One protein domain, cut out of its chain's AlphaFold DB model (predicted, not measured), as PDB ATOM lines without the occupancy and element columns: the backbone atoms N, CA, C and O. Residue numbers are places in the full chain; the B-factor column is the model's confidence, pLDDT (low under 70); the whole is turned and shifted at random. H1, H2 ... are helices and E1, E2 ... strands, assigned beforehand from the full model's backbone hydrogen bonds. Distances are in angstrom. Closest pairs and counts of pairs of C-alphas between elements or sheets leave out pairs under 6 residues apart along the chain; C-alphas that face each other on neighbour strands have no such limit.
ATOM      1  N   CYS A 201     119.848 158.066 100.313       75.00
ATOM      2  CA  CYS A 201     119.423 159.456 100.243       75.00
ATOM      3  C   CYS A 201     120.624 160.391 100.294       75.00
ATOM      4  O   CYS A 201     121.704 160.000 100.711       75.00
ATOM      5  N   ALA A 202     120.421 161.631  99.858       66.94
ATOM      6  CA  ALA A 202     121.381 162.717 100.071       66.94
ATOM      7  C   ALA A 202     120.811 163.789 101.016       66.94
ATOM      8  O   ALA A 202     121.547 164.505 101.684       66.94
ATOM      9  N   PHE A 203     119.478 163.918 101.077       67.69
ATOM     10  CA  PHE A 203     118.782 164.935 101.865       67.69
ATOM     11  C   PHE A 203     117.440 164.388 102.375       67.69
ATOM     12  O   PHE A 203     116.856 163.493 101.755       67.69
ATOM     13  N   ASP A 204     116.916 164.956 103.466       71.12
ATOM     14  CA  ASP A 204     115.630 164.561 104.064       71.12
ATOM     15  C   ASP A 204     114.470 164.630 103.056       71.12
ATOM     16  O   ASP A 204     113.576 163.784 103.059       71.12
ATOM     17  N   GLU A 205     114.485 165.603 102.138       75.25
ATOM     18  CA  GLU A 205     113.431 165.777 101.136       75.25
ATOM     19  C   GLU A 205     113.327 164.599 100.160       75.25
ATOM     20  O   GLU A 205     112.256 164.376  99.587       75.25
ATOM     21  N   THR A 206     114.410 163.836  99.982       76.94
ATOM     22  CA  THR A 206     114.419 162.612  99.172       76.94
ATOM     23  C   THR A 206     113.604 161.500  99.839       76.94
ATOM     24  O   THR A 206     112.973 160.710  99.146       76.94
ATOM     25  N   CYS A 207     113.521 161.503 101.173       76.75
ATOM     26  CA  CYS A 207     112.904 160.455 101.984       76.75
ATOM     27  C   CYS A 207     111.408 160.677 102.287       76.75
ATOM     28  O   CYS A 207     110.756 159.867 102.956       76.75
ATOM     29  N   GLY A 208     110.818 161.774 101.806       83.38
ATOM     30  CA  GLY A 208     109.392 162.063 101.962       83.38
ATOM     31  C   GLY A 208     108.967 162.301 103.417       83.38
ATOM     32  O   GLY A 208     109.046 163.421 103.909       83.38
ATOM     33  N   ALA A 209     108.416 161.278 104.079       81.12
ATOM     34  CA  ALA A 209     107.997 161.347 105.490       81.12
ATOM     35  C   ALA A 209     109.075 160.851 106.475       81.12
ATOM     36  O   ALA A 209     108.867 160.908 107.689       81.12
ATOM     37  N   ARG A 210     110.181 160.334 105.940       82.69
ATOM     38  CA  ARG A 210     111.352 159.838 106.660       82.69
ATOM     39  C   ARG A 210     112.456 160.890 106.706       82.69
ATOM     40  O   ARG A 210     112.363 161.896 106.011       82.69
ATOM     41  N   GLU A 211     113.474 160.660 107.528       79.88
ATOM     42  CA  GLU A 211     114.682 161.494 107.559       79.88
ATOM     43  C   GLU A 211     115.856 160.749 106.921       79.88
ATOM     44  O   GLU A 211     115.959 159.524 107.018       79.88
ATOM     45  N   CYS A 212     116.719 161.496 106.243       78.44
ATOM     46  CA  CYS A 212     117.960 161.006 105.688       78.44
ATOM     47  C   CYS A 212     119.009 160.975 106.800       78.44
ATOM     48  O   CYS A 212     119.521 162.013 107.238       78.44
ATOM     49  N   ARG A 213     119.298 159.775 107.306       77.44
ATOM     50  CA  ARG A 213     120.287 159.582 108.367       77.44
ATOM     51  C   ARG A 213     121.610 159.187 107.748       77.44
ATOM     52  O   ARG A 213     121.685 158.262 106.943       77.44
ATOM     53  N   HIS A 214     122.633 159.923 108.147       71.94
ATOM     54  CA  HIS A 214     124.003 159.691 107.729       71.94
ATOM     55  C   HIS A 214     124.655 158.801 108.779       71.94
ATOM     56  O   HIS A 214     124.371 158.936 109.967       71.94
ATOM     57  N   GLU A 215     125.514 157.884 108.368       69.06
ATOM     58  CA  GLU A 215     126.312 157.076 109.277       69.06
ATOM     59  C   GLU A 215     127.772 157.204 108.864       69.06
ATOM     60  O   GLU A 215     128.137 157.085 107.705       69.06
ATOM     61  N   ILE A 216     128.639 157.505 109.815       63.34
ATOM     62  CA  ILE A 216     130.073 157.548 109.618       63.34
ATOM     63  C   ILE A 216     130.490 156.153 109.181       63.34
ATOM     64  O   ILE A 216     130.202 155.162 109.850       63.34
ATOM     65  N   LEU A 217     131.176 156.110 108.047       57.72
ATOM     66  CA  LEU A 217     131.576 154.890 107.358       57.72
ATOM     67  C   LEU A 217     130.512 154.195 106.491       57.72
ATOM     68  O   LEU A 217     130.777 153.124 105.951       57.72
ATOM     69  N   VAL A 218     129.335 154.804 106.319       64.38
ATOM     70  CA  VAL A 218     128.193 154.199 105.631       64.38
ATOM     71  C   VAL A 218     127.434 155.256 104.808       64.38
ATOM     72  O   VAL A 218     127.238 156.382 105.253       64.38
ATOM     73  N   ALA A 219     126.961 154.906 103.609       64.56
ATOM     74  CA  ALA A 219     126.153 155.824 102.801       64.56
ATOM     75  C   ALA A 219     124.864 156.275 103.537       64.56
ATOM     76  O   ALA A 219     124.321 155.519 104.348       64.56
ATOM     77  N   PRO A 220     124.319 157.475 103.276       70.75
ATOM     78  CA  PRO A 220     123.110 157.922 103.959       70.75
ATOM     79  C   PRO A 220     121.877 157.130 103.506       70.75
ATOM     80  O   PRO A 220     121.739 156.774 102.332       70.75
ATOM     81  N   SER A 221     120.953 156.873 104.438       77.12
ATOM     82  CA  SER A 221     119.715 156.121 104.180       77.12
ATOM     83  C   SER A 221     118.469 156.789 104.745       77.12
ATOM     84  O   SER A 221     118.500 157.439 105.794       77.12
ATOM     85  N   CYS A 222     117.340 156.580 104.071       79.38
ATOM     86  CA  CYS A 222     116.036 156.979 104.574       79.38
ATOM     87  C   CYS A 222     115.630 156.093 105.753       79.38
ATOM     88  O   CYS A 222     115.381 154.900 105.594       79.38
ATOM     89  N   GLN A 223     115.497 156.686 106.938       76.19
ATOM     90  CA  GLN A 223     115.075 155.985 108.149       76.19
ATOM     91  C   GLN A 223     113.793 156.597 108.716       76.19
ATOM     92  O   GLN A 223     113.537 157.801 108.609       76.19
ATOM     93  N   ASP A 224     112.958 155.756 109.333       78.56
ATOM     94  CA  ASP A 224     111.806 156.248 110.085       78.56
ATOM     95  C   ASP A 224     112.289 157.142 111.234       78.56
ATOM     96  O   ASP A 224     113.140 156.703 112.017       78.56
ATOM     97  N   PRO A 225     111.744 158.366 111.383       74.19
ATOM     98  CA  PRO A 225     112.134 159.241 112.472       74.19
ATOM     99  C   PRO A 225     111.866 158.519 113.783       74.19
ATOM    100  O   PRO A 225     110.762 158.004 114.013       74.19
ATOM    101  N   SER A 226     112.871 158.468 114.652       77.19
ATOM    102  CA  SER A 226     112.725 157.757 115.915       77.19
ATOM    103  C   SER A 226     111.518 158.290 116.691       77.19
ATOM    104  O   SER A 226     111.349 159.492 116.871       77.19
ATOM    105  N   THR A 227     110.671 157.407 117.222       76.88
ATOM    106  CA  THR A 227     109.533 157.841 118.060       76.88
ATOM    107  C   THR A 227     109.971 158.533 119.355       76.88
ATOM    108  O   THR A 227     109.169 159.228 119.982       76.88
ATOM    109  N   SER A 228     111.238 158.366 119.752       79.75
ATOM    110  CA  SER A 228     111.866 159.083 120.863       79.75
ATOM    111  C   SER A 228     112.567 160.377 120.439       79.75
ATOM    112  O   SER A 228     113.164 161.030 121.290       79.75
ATOM    113  N   CYS A 229     112.481 160.763 119.163       80.94
ATOM    114  CA  CYS A 229     112.952 162.041 118.637       80.94
ATOM    115  C   CYS A 229     112.119 163.186 119.235       80.94
ATOM    116  O   CYS A 229     111.031 163.528 118.759       80.94
ATOM    117  N   VAL A 230     112.611 163.753 120.336       80.44
ATOM    118  CA  VAL A 230     111.956 164.847 121.077       80.44
ATOM    119  C   VAL A 230     112.727 166.163 120.987       80.44
ATOM    120  O   VAL A 230     112.344 167.135 121.643       80.44
ATOM    121  N   GLY A 231     113.771 166.198 120.160       76.19
ATOM    122  CA  GLY A 231     114.663 167.323 119.955       76.19
ATOM    123  C   GLY A 231     113.989 168.666 119.737       76.19
ATOM    124  O   GLY A 231     112.923 168.802 119.119       76.19
ATOM    125  N   ASN A 232     114.652 169.691 120.258       85.62
ATOM    126  CA  ASN A 232     114.319 171.095 120.065       85.62
ATOM    127  C   ASN A 232     115.278 171.801 119.092       85.62
ATOM    128  O   ASN A 232     115.203 173.024 118.993       85.62
ATOM    129  N   GLY A 233     116.132 171.048 118.389       85.50
ATOM    130  CA  GLY A 233     117.115 171.561 117.439       85.50
ATOM    131  C   GLY A 233     118.187 172.410 118.112       85.50
ATOM    132  O   GLY A 233     118.395 173.558 117.720       85.50
ATOM    133  N   ALA A 234     118.775 171.898 119.194       91.31
ATOM    134  CA  ALA A 234     119.721 172.645 120.023       91.31
ATOM    135  C   ALA A 234     121.047 171.915 120.273       91.31
ATOM    136  O   ALA A 234     121.903 172.502 120.927       91.31
ATOM    137  N   GLY A 235     121.206 170.676 119.794       91.31
ATOM    138  CA  GLY A 235     122.462 169.934 119.892       91.31
ATOM    139  C   GLY A 235     123.579 170.631 119.120       91.31
ATOM    140  O   GLY A 235     123.377 171.084 117.992       91.31
ATOM    141  N   GLU A 236     124.738 170.753 119.747       94.19
ATOM    142  CA  GLU A 236     125.942 171.321 119.151       94.19
ATOM    143  C   GLU A 236     126.756 170.230 118.441       94.19
ATOM    144  O   GLU A 236     126.478 169.037 118.554       94.19
ATOM    145  N   LEU A 237     127.770 170.635 117.675       92.50
ATOM    146  CA  LEU A 237     128.654 169.700 116.985       92.50
ATOM    147  C   LEU A 237     129.303 168.722 117.985       92.50
ATOM    148  O   LEU A 237     129.951 169.148 118.939       92.50
ATOM    149  N   GLY A 238     129.152 167.421 117.745       89.06
ATOM    150  CA  GLY A 238     129.646 166.344 118.605       89.06
ATOM    151  C   GLY A 238     128.701 165.910 119.729       89.06
ATOM    152  O   GLY A 238     129.013 164.926 120.396       89.06
ATOM    153  N   ASP A 239     127.567 166.586 119.944       94.00
ATOM    154  CA  ASP A 239     126.572 166.150 120.933       94.00
ATOM    155  C   ASP A 239     125.875 164.864 120.483       94.00
ATOM    156  O   ASP A 239     125.530 164.722 119.312       94.00
ATOM    157  N   ASP A 240     125.590 163.950 121.414       90.88
ATOM    158  CA  ASP A 240     124.798 162.755 121.112       90.88
ATOM    159  C   ASP A 240     123.402 163.132 120.592       90.88
ATOM    160  O   ASP A 240     122.703 163.978 121.158       90.88
ATOM    161  N   CYS A 241     122.952 162.435 119.554       89.81
ATOM    162  CA  CYS A 241     121.652 162.668 118.932       89.81
ATOM    163  C   CYS A 241     120.918 161.355 118.670       89.81
ATOM    164  O   CYS A 241     121.526 160.294 118.560       89.81
ATOM    165  N   ILE A 242     119.596 161.417 118.550       87.44
ATOM    166  CA  ILE A 242     118.748 160.294 118.134       87.44
ATOM    167  C   ILE A 242     118.210 160.528 116.715       87.44
ATOM    168  O   ILE A 242     117.998 159.567 115.980       87.44
ATOM    169  N   CYS A 243     117.988 161.786 116.331       85.38
ATOM    170  CA  CYS A 243     117.455 162.206 115.032       85.38
ATOM    171  C   CYS A 243     117.990 163.589 114.635       85.38
ATOM    172  O   CYS A 243     118.495 164.325 115.488       85.38
ATOM    173  N   ASN A 244     117.804 163.998 113.375       87.06
ATOM    174  CA  ASN A 244     118.278 165.306 112.883       87.06
ATOM    175  C   ASN A 244     117.656 166.471 113.672       87.06
ATOM    176  O   ASN A 244     118.278 167.502 113.903       87.06
ATOM    177  N   ARG A 245     116.433 166.286 114.178       88.56
ATOM    178  CA  ARG A 245     115.729 167.291 114.987       88.56
ATOM    179  C   ARG A 245     116.369 167.551 116.357       88.56
ATOM    180  O   ARG A 245     116.064 168.573 116.975       88.56
ATOM    181  N   ASP A 246     117.200 166.653 116.877       91.50
ATOM    182  CA  ASP A 246     117.952 166.932 118.105       91.50
ATOM    183  C   ASP A 246     119.019 168.005 117.857       91.50
ATOM    184  O   ASP A 246     119.313 168.806 118.749       91.50
ATOM    185  N   CYS A 247     119.500 168.094 116.621       91.94
ATOM    186  CA  CYS A 247     120.659 168.871 116.255       91.94
ATOM    187  C   CYS A 247     120.351 170.317 115.854       91.94
ATOM    188  O   CYS A 247     119.289 170.650 115.323       91.94
ATOM    189  N   GLY A 248     121.284 171.203 116.190       92.38
ATOM    190  CA  GLY A 248     121.206 172.634 115.949       92.38
ATOM    191  C   GLY A 248     121.544 173.024 114.517       92.38
ATOM    192  O   GLY A 248     121.982 172.222 113.700       92.38
ATOM    193  N   PHE A 249     121.356 174.306 114.214       89.62
ATOM    194  CA  PHE A 249     121.589 174.852 112.875       89.62
ATOM    195  C   PHE A 249     123.043 174.710 112.398       89.62
ATOM    196  O   PHE A 249     123.264 174.502 111.211       89.62
ATOM    197  N   ASP A 250     124.007 174.810 113.314       87.62
ATOM    198  CA  ASP A 250     125.442 174.737 113.007       87.62
ATOM    199  C   ASP A 250     125.975 173.288 112.949       87.62
ATOM    200  O   ASP A 250     127.160 173.078 112.710       87.62
ATOM    201  N   ALA A 251     125.124 172.288 113.205       90.62
ATOM    202  CA  ALA A 251     125.458 170.867 113.128       90.62
ATOM    203  C   ALA A 251     124.206 170.045 112.772       90.62
ATOM    204  O   ALA A 251     123.789 169.213 113.565       90.62
ATOM    205  N   PRO A 252     123.544 170.301 111.631       87.94
ATOM    206  CA  PRO A 252     122.151 169.906 111.413       87.94
ATOM    207  C   PRO A 252     121.924 168.402 111.206       87.94
ATOM    208  O   PRO A 252     120.773 167.964 111.170       87.94
ATOM    209  N   PHE A 253     122.985 167.608 111.065       88.00
ATOM    210  CA  PHE A 253     122.891 166.187 110.744       88.00
ATOM    211  C   PHE A 253     123.127 165.332 111.981       88.00
ATOM    212  O   PHE A 253     124.133 165.490 112.659       88.00
ATOM    213  N   CYS A 254     122.237 164.387 112.262       88.12
ATOM    214  CA  CYS A 254     122.482 163.362 113.266       88.12
ATOM    215  C   CYS A 254     123.199 162.174 112.621       88.12
ATOM    216  O   CYS A 254     122.558 161.264 112.087       88.12
ATOM    217  N   THR A 255     124.529 162.198 112.665       86.75
ATOM    218  CA  THR A 255     125.388 161.221 112.002       86.75
ATOM    219  C   THR A 255     125.701 160.051 112.938       86.75
ATOM    220  O   THR A 255     126.298 160.227 114.001       86.75
ATOM    221  N   GLY A 256     125.284 158.840 112.569       82.62
ATOM    222  CA  GLY A 256     125.590 157.607 113.297       82.62
ATOM    223  C   GLY A 256     127.050 157.188 113.181       82.62
ATOM    224  O   GLY A 256     127.763 157.694 112.339       82.62
ATOM    225  N   TYR A 257     127.529 156.283 114.021       78.31
ATOM    226  CA  TYR A 257     128.882 155.728 113.934       78.31
ATOM    227  C   TYR A 257     128.935 154.352 114.589       78.31
ATOM    228  O   TYR A 257     128.060 153.997 115.387       78.31
ATOM    229  N   PHE A 258     129.994 153.599 114.298       72.50
ATOM    230  CA  PHE A 258     130.304 152.353 114.988       72.50
ATOM    231  C   PHE A 258     131.695 152.427 115.620       72.50
ATOM    232  O   PHE A 258     132.694 152.518 114.915       72.50
ATOM    233  N   ALA A 259     131.753 152.398 116.950       72.44
ATOM    234  CA  ALA A 259     132.995 152.451 117.719       72.44
ATOM    235  C   ALA A 259     132.940 151.421 118.851       72.44
ATOM    236  O   ALA A 259     131.890 151.226 119.464       72.44
ATOM    237  N   ASP A 260     134.052 150.728 119.109       73.50
ATOM    238  CA  ASP A 260     134.184 149.741 120.195       73.50
ATOM    239  C   ASP A 260     133.069 148.670 120.249       73.50
ATOM    240  O   ASP A 260     132.686 148.182 121.317       73.50
ATOM    241  N   GLY A 261     132.518 148.283 119.094       61.12
ATOM    242  CA  GLY A 261     131.442 147.288 119.022       61.12
ATOM    243  C   GLY A 261     130.040 147.826 119.335       61.12
ATOM    244  O   GLY A 261     129.100 147.035 119.453       61.12
ATOM    245  N   ALA A 262     129.878 149.143 119.482       62.69
ATOM    246  CA  ALA A 262     128.608 149.805 119.748       62.69
ATOM    247  C   ALA A 262     128.256 150.816 118.647       62.69
ATOM    248  O   ALA A 262     129.116 151.513 118.111       62.69
ATOM    249  N   ARG A 263     126.957 150.912 118.338       75.12
ATOM    250  CA  ARG A 263     126.413 151.932 117.436       75.12
ATOM    251  C   ARG A 263     126.000 153.158 118.248       75.12
ATOM    252  O   ARG A 263     125.231 153.019 119.201       75.12
ATOM    253  N   GLY A 264     126.496 154.325 117.861       81.44
ATOM    254  CA  GLY A 264     126.133 155.626 118.426       81.44
ATOM    255  C   GLY A 264     125.734 156.616 117.335       81.44
ATOM    256  O   GLY A 264     125.678 156.248 116.162       81.44
ATOM    257  N   SER A 265     125.431 157.857 117.717       87.31
ATOM    258  CA  SER A 265     125.179 158.957 116.780       87.31
ATOM    259  C   SER A 265     125.435 160.317 117.419       87.31
ATOM    260  O   SER A 265     125.084 160.515 118.580       87.31
ATOM    261  N   ILE A 266     126.021 161.238 116.654       91.19
ATOM    262  CA  ILE A 266     126.355 162.605 117.072       91.19
ATOM    263  C   ILE A 266     125.823 163.645 116.086       91.19
ATOM    264  O   ILE A 266     125.701 163.379 114.891       91.19
ATOM    265  N   CYS A 267     125.541 164.847 116.571       92.81
ATOM    266  CA  CYS A 267     125.267 165.994 115.724       92.81
ATOM    267  C   CYS A 267     126.539 166.408 114.983       92.81
ATOM    268  O   CYS A 267     127.598 166.599 115.580       92.81
ATOM    269  N   SER A 268     126.435 166.556 113.672       92.44
ATOM    270  CA  SER A 268     127.536 166.830 112.767       92.44
ATOM    271  C   SER A 268     127.135 167.873 111.731       92.44
ATOM    272  O   SER A 268     125.961 168.038 111.400       92.44
ATOM    273  N   ASP A 269     128.136 168.533 111.159       90.56
ATOM    274  CA  ASP A 269     128.005 169.269 109.905       90.56
ATOM    275  C   ASP A 269     128.799 168.572 108.792       90.56
ATOM    276  O   ASP A 269     129.653 167.721 109.066       90.56
ATOM    277  N   THR A 270     128.490 168.900 107.543       89.75
ATOM    278  CA  THR A 270     129.306 168.552 106.374       89.75
ATOM    279  C   THR A 270     130.613 169.339 106.371       89.75
ATOM    280  O   THR A 270     130.678 170.467 106.858       89.75
ATOM    281  N   CYS A 271     131.669 168.765 105.804       89.00
ATOM    282  CA  CYS A 271     132.980 169.400 105.760       89.00
ATOM    283  C   CYS A 271     133.736 169.109 104.463       89.00
ATOM    284  O   CYS A 271     133.342 168.287 103.640       89.00
ATOM    285  N   GLY A 272     134.848 169.813 104.267       87.62
ATOM    286  CA  GLY A 272     135.762 169.590 103.154       87.62
ATOM    287  C   GLY A 272     136.875 170.631 103.120       87.62
ATOM    288  O   GLY A 272     137.011 171.451 104.024       87.62
ATOM    289  N   ALA A 273     137.658 170.647 102.040       82.06
ATOM    290  CA  ALA A 273     138.771 171.592 101.897       82.06
ATOM    291  C   ALA A 273     138.333 173.070 101.982       82.06
ATOM    292  O   ALA A 273     139.105 173.921 102.421       82.06
ATOM    293  N   GLU A 274     137.103 173.376 101.562       85.38
ATOM    294  CA  GLU A 274     136.537 174.731 101.598       85.38
ATOM    295  C   GLU A 274     135.771 175.040 102.897       85.38
ATOM    296  O   GLU A 274     135.592 176.211 103.233       85.38
ATOM    297  N   ILE A 275     135.346 174.007 103.631       88.69
ATOM    298  CA  ILE A 275     134.571 174.106 104.875       88.69
ATOM    299  C   ILE A 275     135.274 173.225 105.921       88.69
ATOM    300  O   ILE A 275     134.896 172.066 106.109       88.69
ATOM    301  N   PRO A 276     136.365 173.717 106.538       90.31
ATOM    302  CA  PRO A 276     137.121 172.928 107.496       90.31
ATOM    303  C   PRO A 276     136.330 172.748 108.789       90.31
ATOM    304  O   PRO A 276     135.579 173.635 109.205       90.31
ATOM    305  N   CYS A 277     136.563 171.624 109.459       92.12
ATOM    306  CA  CYS A 277     135.996 171.402 110.778       92.12
ATOM    307  C   CYS A 277     136.591 172.355 111.826       92.12
ATOM    308  O   CYS A 277     137.750 172.769 111.695       92.12
ATOM    309  N   PRO A 278     135.824 172.705 112.874       92.00
ATOM    310  CA  PRO A 278     136.342 173.460 114.010       92.00
ATOM    311  C   PRO A 278     137.490 172.732 114.725       92.00
ATOM    312  O   PRO A 278     137.630 171.512 114.628       92.00
ATOM    313  N   ASP A 279     138.282 173.471 115.506       91.06
ATOM    314  CA  ASP A 279     139.345 172.889 116.332       91.06
ATOM    315  C   ASP A 279     138.798 171.772 117.245       91.06
ATOM    316  O   ASP A 279     137.787 171.950 117.926       91.06
ATOM    317  N   GLY A 280     139.497 170.633 117.289       88.38
ATOM    318  CA  GLY A 280     139.074 169.442 118.042       88.38
ATOM    319  C   GLY A 280     138.195 168.466 117.251       88.38
ATOM    320  O   GLY A 280     137.827 167.415 117.782       88.38
ATOM    321  N   PHE A 281     137.901 168.787 115.990       92.75
ATOM    322  CA  PHE A 281     137.179 167.929 115.060       92.75
ATOM    323  C   PHE A 281     138.036 167.614 113.829       92.75
ATOM    324  O   PHE A 281     138.887 168.401 113.417       92.75
ATOM    325  N   ALA A 282     137.801 166.449 113.239       90.06
ATOM    326  CA  ALA A 282     138.404 165.982 112.005       90.06
ATOM    327  C   ALA A 282     137.314 165.792 110.941       90.06
ATOM    328  O   ALA A 282     136.176 165.446 111.259       90.06
ATOM    329  N   CYS A 283     137.663 166.050 109.680       89.94
ATOM    330  CA  CYS A 283     136.745 165.915 108.556       89.94
ATOM    331  C   CYS A 283     136.838 164.499 107.981       89.94
ATOM    332  O   CYS A 283     137.810 164.188 107.292       89.94
ATOM    333  N   CYS A 284     135.868 163.642 108.296       85.25
ATOM    334  CA  CYS A 284     135.947 162.197 108.065       85.25
ATOM    335  C   CYS A 284     134.679 161.678 107.371       85.25
ATOM    336  O   CYS A 284     133.592 162.205 107.595       85.25
ATOM    337  N   GLY A 285     134.788 160.628 106.557       71.50
ATOM    338  CA  GLY A 285     133.637 160.036 105.864       71.50
ATOM    339  C   GLY A 285     134.033 159.011 104.801       71.50
ATOM    340  O   GLY A 285     135.197 158.611 104.736       71.50
ATOM    341  N   VAL A 286     133.070 158.589 103.976       57.09
ATOM    342  CA  VAL A 286     133.252 157.630 102.857       57.09
ATOM    343  C   VAL A 286     132.477 158.127 101.652       57.09
ATOM    344  O   VAL A 286     131.544 158.912 101.788       57.09
ATOM    345  N   ASP A 287     132.891 157.693 100.465       54.50
ATOM    346  CA  ASP A 287     132.185 157.936  99.202       54.50
ATOM    347  C   ASP A 287     131.960 159.418  98.853       54.50
ATOM    348  O   ASP A 287     131.114 159.771  98.034       54.50
ATOM    349  N   GLY A 288     132.797 160.301  99.407       58.44
ATOM    350  CA  GLY A 288     132.827 161.726  99.074       58.44
ATOM    351  C   GLY A 288     131.936 162.614  99.941       58.44
ATOM    352  O   GLY A 288     132.026 163.834  99.805       58.44
ATOM    353  N   GLU A 289     131.150 162.044 100.856       69.81
ATOM    354  CA  GLU A 289     130.456 162.806 101.894       69.81
ATOM    355  C   GLU A 289     131.266 162.772 103.188       69.81
ATOM    356  O   GLU A 289     131.558 161.719 103.753       69.81
ATOM    357  N   LEU A 290     131.699 163.956 103.619       82.50
ATOM    358  CA  LEU A 290     132.572 164.131 104.768       82.50
ATOM    359  C   LEU A 290     131.846 164.934 105.836       82.50
ATOM    360  O   LEU A 290     131.201 165.943 105.548       82.50
ATOM    361  N   HIS A 291     132.011 164.498 107.076       87.12
ATOM    362  CA  HIS A 291     131.349 165.043 108.245       87.12
ATOM    363  C   HIS A 291     132.363 165.388 109.336       87.12
ATOM    364  O   HIS A 291     133.396 164.730 109.486       87.12
ATOM    365  N   CYS A 292     132.075 166.439 110.103       90.75
ATOM    366  CA  CYS A 292     132.905 166.814 111.238       90.75
ATOM    367  C   CYS A 292     132.679 165.897 112.432       90.75
ATOM    368  O   CYS A 292     131.625 165.901 113.061       90.75
ATOM    369  N   MET A 293     133.727 165.173 112.800       89.00
ATOM    370  CA  MET A 293     133.719 164.227 113.906       89.00
ATOM    371  C   MET A 293     134.734 164.646 114.963       89.00
ATOM    372  O   MET A 293     135.761 165.224 114.618       89.00
ATOM    373  N   THR A 294     134.499 164.369 116.245       89.38
ATOM    374  CA  THR A 294     135.540 164.611 117.257       89.38
ATOM    375  C   THR A 294     136.764 163.748 116.945       89.38
ATOM    376  O   THR A 294     136.629 162.621 116.470       89.38
ATOM    377  N   THR A 295     137.976 164.251 117.200       87.06
ATOM    378  CA  THR A 295     139.203 163.483 116.905       87.06
ATOM    379  C   THR A 295     139.248 162.153 117.664       87.06
ATOM    380  O   THR A 295     139.649 161.142 117.105       87.06
ATOM    381  N   GLU A 296     138.761 162.132 118.909       86.25
ATOM    382  CA  GLU A 296     138.643 160.906 119.711       86.25
ATOM    383  C   GLU A 296     137.744 159.861 119.037       86.25
ATOM    384  O   GLU A 296     138.078 158.678 119.006       86.25
ATOM    385  N   LEU A 297     136.623 160.296 118.457       82.62
ATOM    386  CA  LEU A 297     135.704 159.396 117.776       82.62
ATOM    387  C   LEU A 297     136.245 158.948 116.414       82.62
ATOM    388  O   LEU A 297     136.068 157.792 116.039       82.62
ATOM    389  N   ALA A 298     136.952 159.821 115.696       82.69
ATOM    390  CA  ALA A 298     137.650 159.446 114.469       82.69
ATOM    391  C   ALA A 298     138.674 158.326 114.727       82.69
ATOM    392  O   ALA A 298     138.688 157.326 114.009       82.69
ATOM    393  N   ASP A 299     139.450 158.442 115.809       81.25
ATOM    394  CA  ASP A 299     140.408 157.417 116.225       81.25
ATOM    395  C   ASP A 299     139.702 156.108 116.630       81.25
ATOM    396  O   ASP A 299     140.127 155.024 116.229       81.25
ATOM    397  N   ALA A 300     138.601 156.193 117.388       77.62
ATOM    398  CA  ALA A 300     137.852 155.025 117.865       77.62
ATOM    399  C   ALA A 300     137.083 154.280 116.757       77.62
ATOM    400  O   ALA A 300     136.871 153.070 116.846       77.62
ATOM    401  N   THR A 301     136.660 154.991 115.711       70.44
ATOM    402  CA  THR A 301     135.968 154.415 114.542       70.44
ATOM    403  C   THR A 301     136.942 153.892 113.483       70.44
ATOM    404  O   THR A 301     136.528 153.166 112.582       70.44
ATOM    405  N   GLY A 302     138.229 154.254 113.564       67.75
ATOM    406  CA  GLY A 302     139.208 153.974 112.513       67.75
ATOM    407  C   GLY A 302     138.926 154.735 111.212       67.75
ATOM    408  O   GLY A 302     139.401 154.334 110.147       67.75
TER     409      GLY A 302
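Overview. This is residues 201 to 302 of the 306 residues of an uncharacterized protein of Sandaracinus sp (UniProt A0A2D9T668). Three separate two-stranded hairpins make the body: the long one of E3 and E4 lies in the middle, with E1 and E2 towards one end of the longest axis and E5 and E6 towards the other. The short helix H1 sits by E1 and E2 at the first end, H2 packs on E3 and E5 at the other, and a long loop, residues 224 to 252, runs out from E2 and folds back to E3. The printed part has 102 residues, in the order H1, E1, E2, E3, E4, E5, E6, H2; each sheet has two antiparallel strands, E1 - E2, E3 - E4 and E5 - E6. The class is mixed, helices and strands, with under half of the residues in named elements. The whole is compact, with a radius of gyration of the C-alphas of 12.6 A and spans of 33 by 26 by 24 A.

Along the chain. E3, residues 253 to 259, and E4, residues 262 to 268, each measure 18.4 A; C-alpha 253 is at (122.891, 166.187, 110.744). E5 is residues 281 to 286, 16.4 A, and E6 is residues 289 to 294, 16.3 A. H2, residues 295 to 301, measures 9.9 A and ends with C-alpha 301 at (135.968, 154.415, 114.542). E1 is residues 211 to 215, 12.6 A, and E2 is residues 218 to 223, 13.5 A. H1, residues 204 to 207, measures 5.3 A and begins with C-alpha 204 at (115.630, 164.561, 104.064).

Arrangement. E3 and E4 form an antiparallel hairpin with directions 150 degrees apart; N 257 and O 264, 2.8 A apart, are within hydrogen-bond range. E1 and E3 have 11 pairs of C-alphas within 8 A, the closest those of Glu 215 and Gly 256, 4.1 A. The hairpin of E1 and E2 is antiparallel at 156 degrees, with N 213 and O 221 at 2.9 A. The closest C-alphas of H1 and E1 are those of Asp 204 and Cys 212, 4.6 A. The closest C-alphas of E4 and E6 are those of Ser 268 and Cys 292, 5.6 A. E5 and E6, an antiparallel hairpin at 145 degrees, have N 284 and O 291 at 3.0 A. The closest C-alphas of H2 and E3 are those of Ala 259 and Thr 301, 4.8 A; those of H2 and E5 are Phe 281 and Thr 295, 5.2 A. H1 and H2 are apart. In H2 every O i to N i+4 pair is within hydrogen-bond range; H1 is too short for such a pair.

Size, cuts and confidence. The two C-alphas farthest apart, those of Thr 227 and Ala 273, are 36.1 A apart. The printed part has no cut. The links E2 to E3, 29 residues, and E4 to E5, 12 residues, are long. The mean pLDDT of the printed part is 81.3; residues 202 to 203, 215 to 219, 261 to 262, 286 to 289 and 302 are under 70.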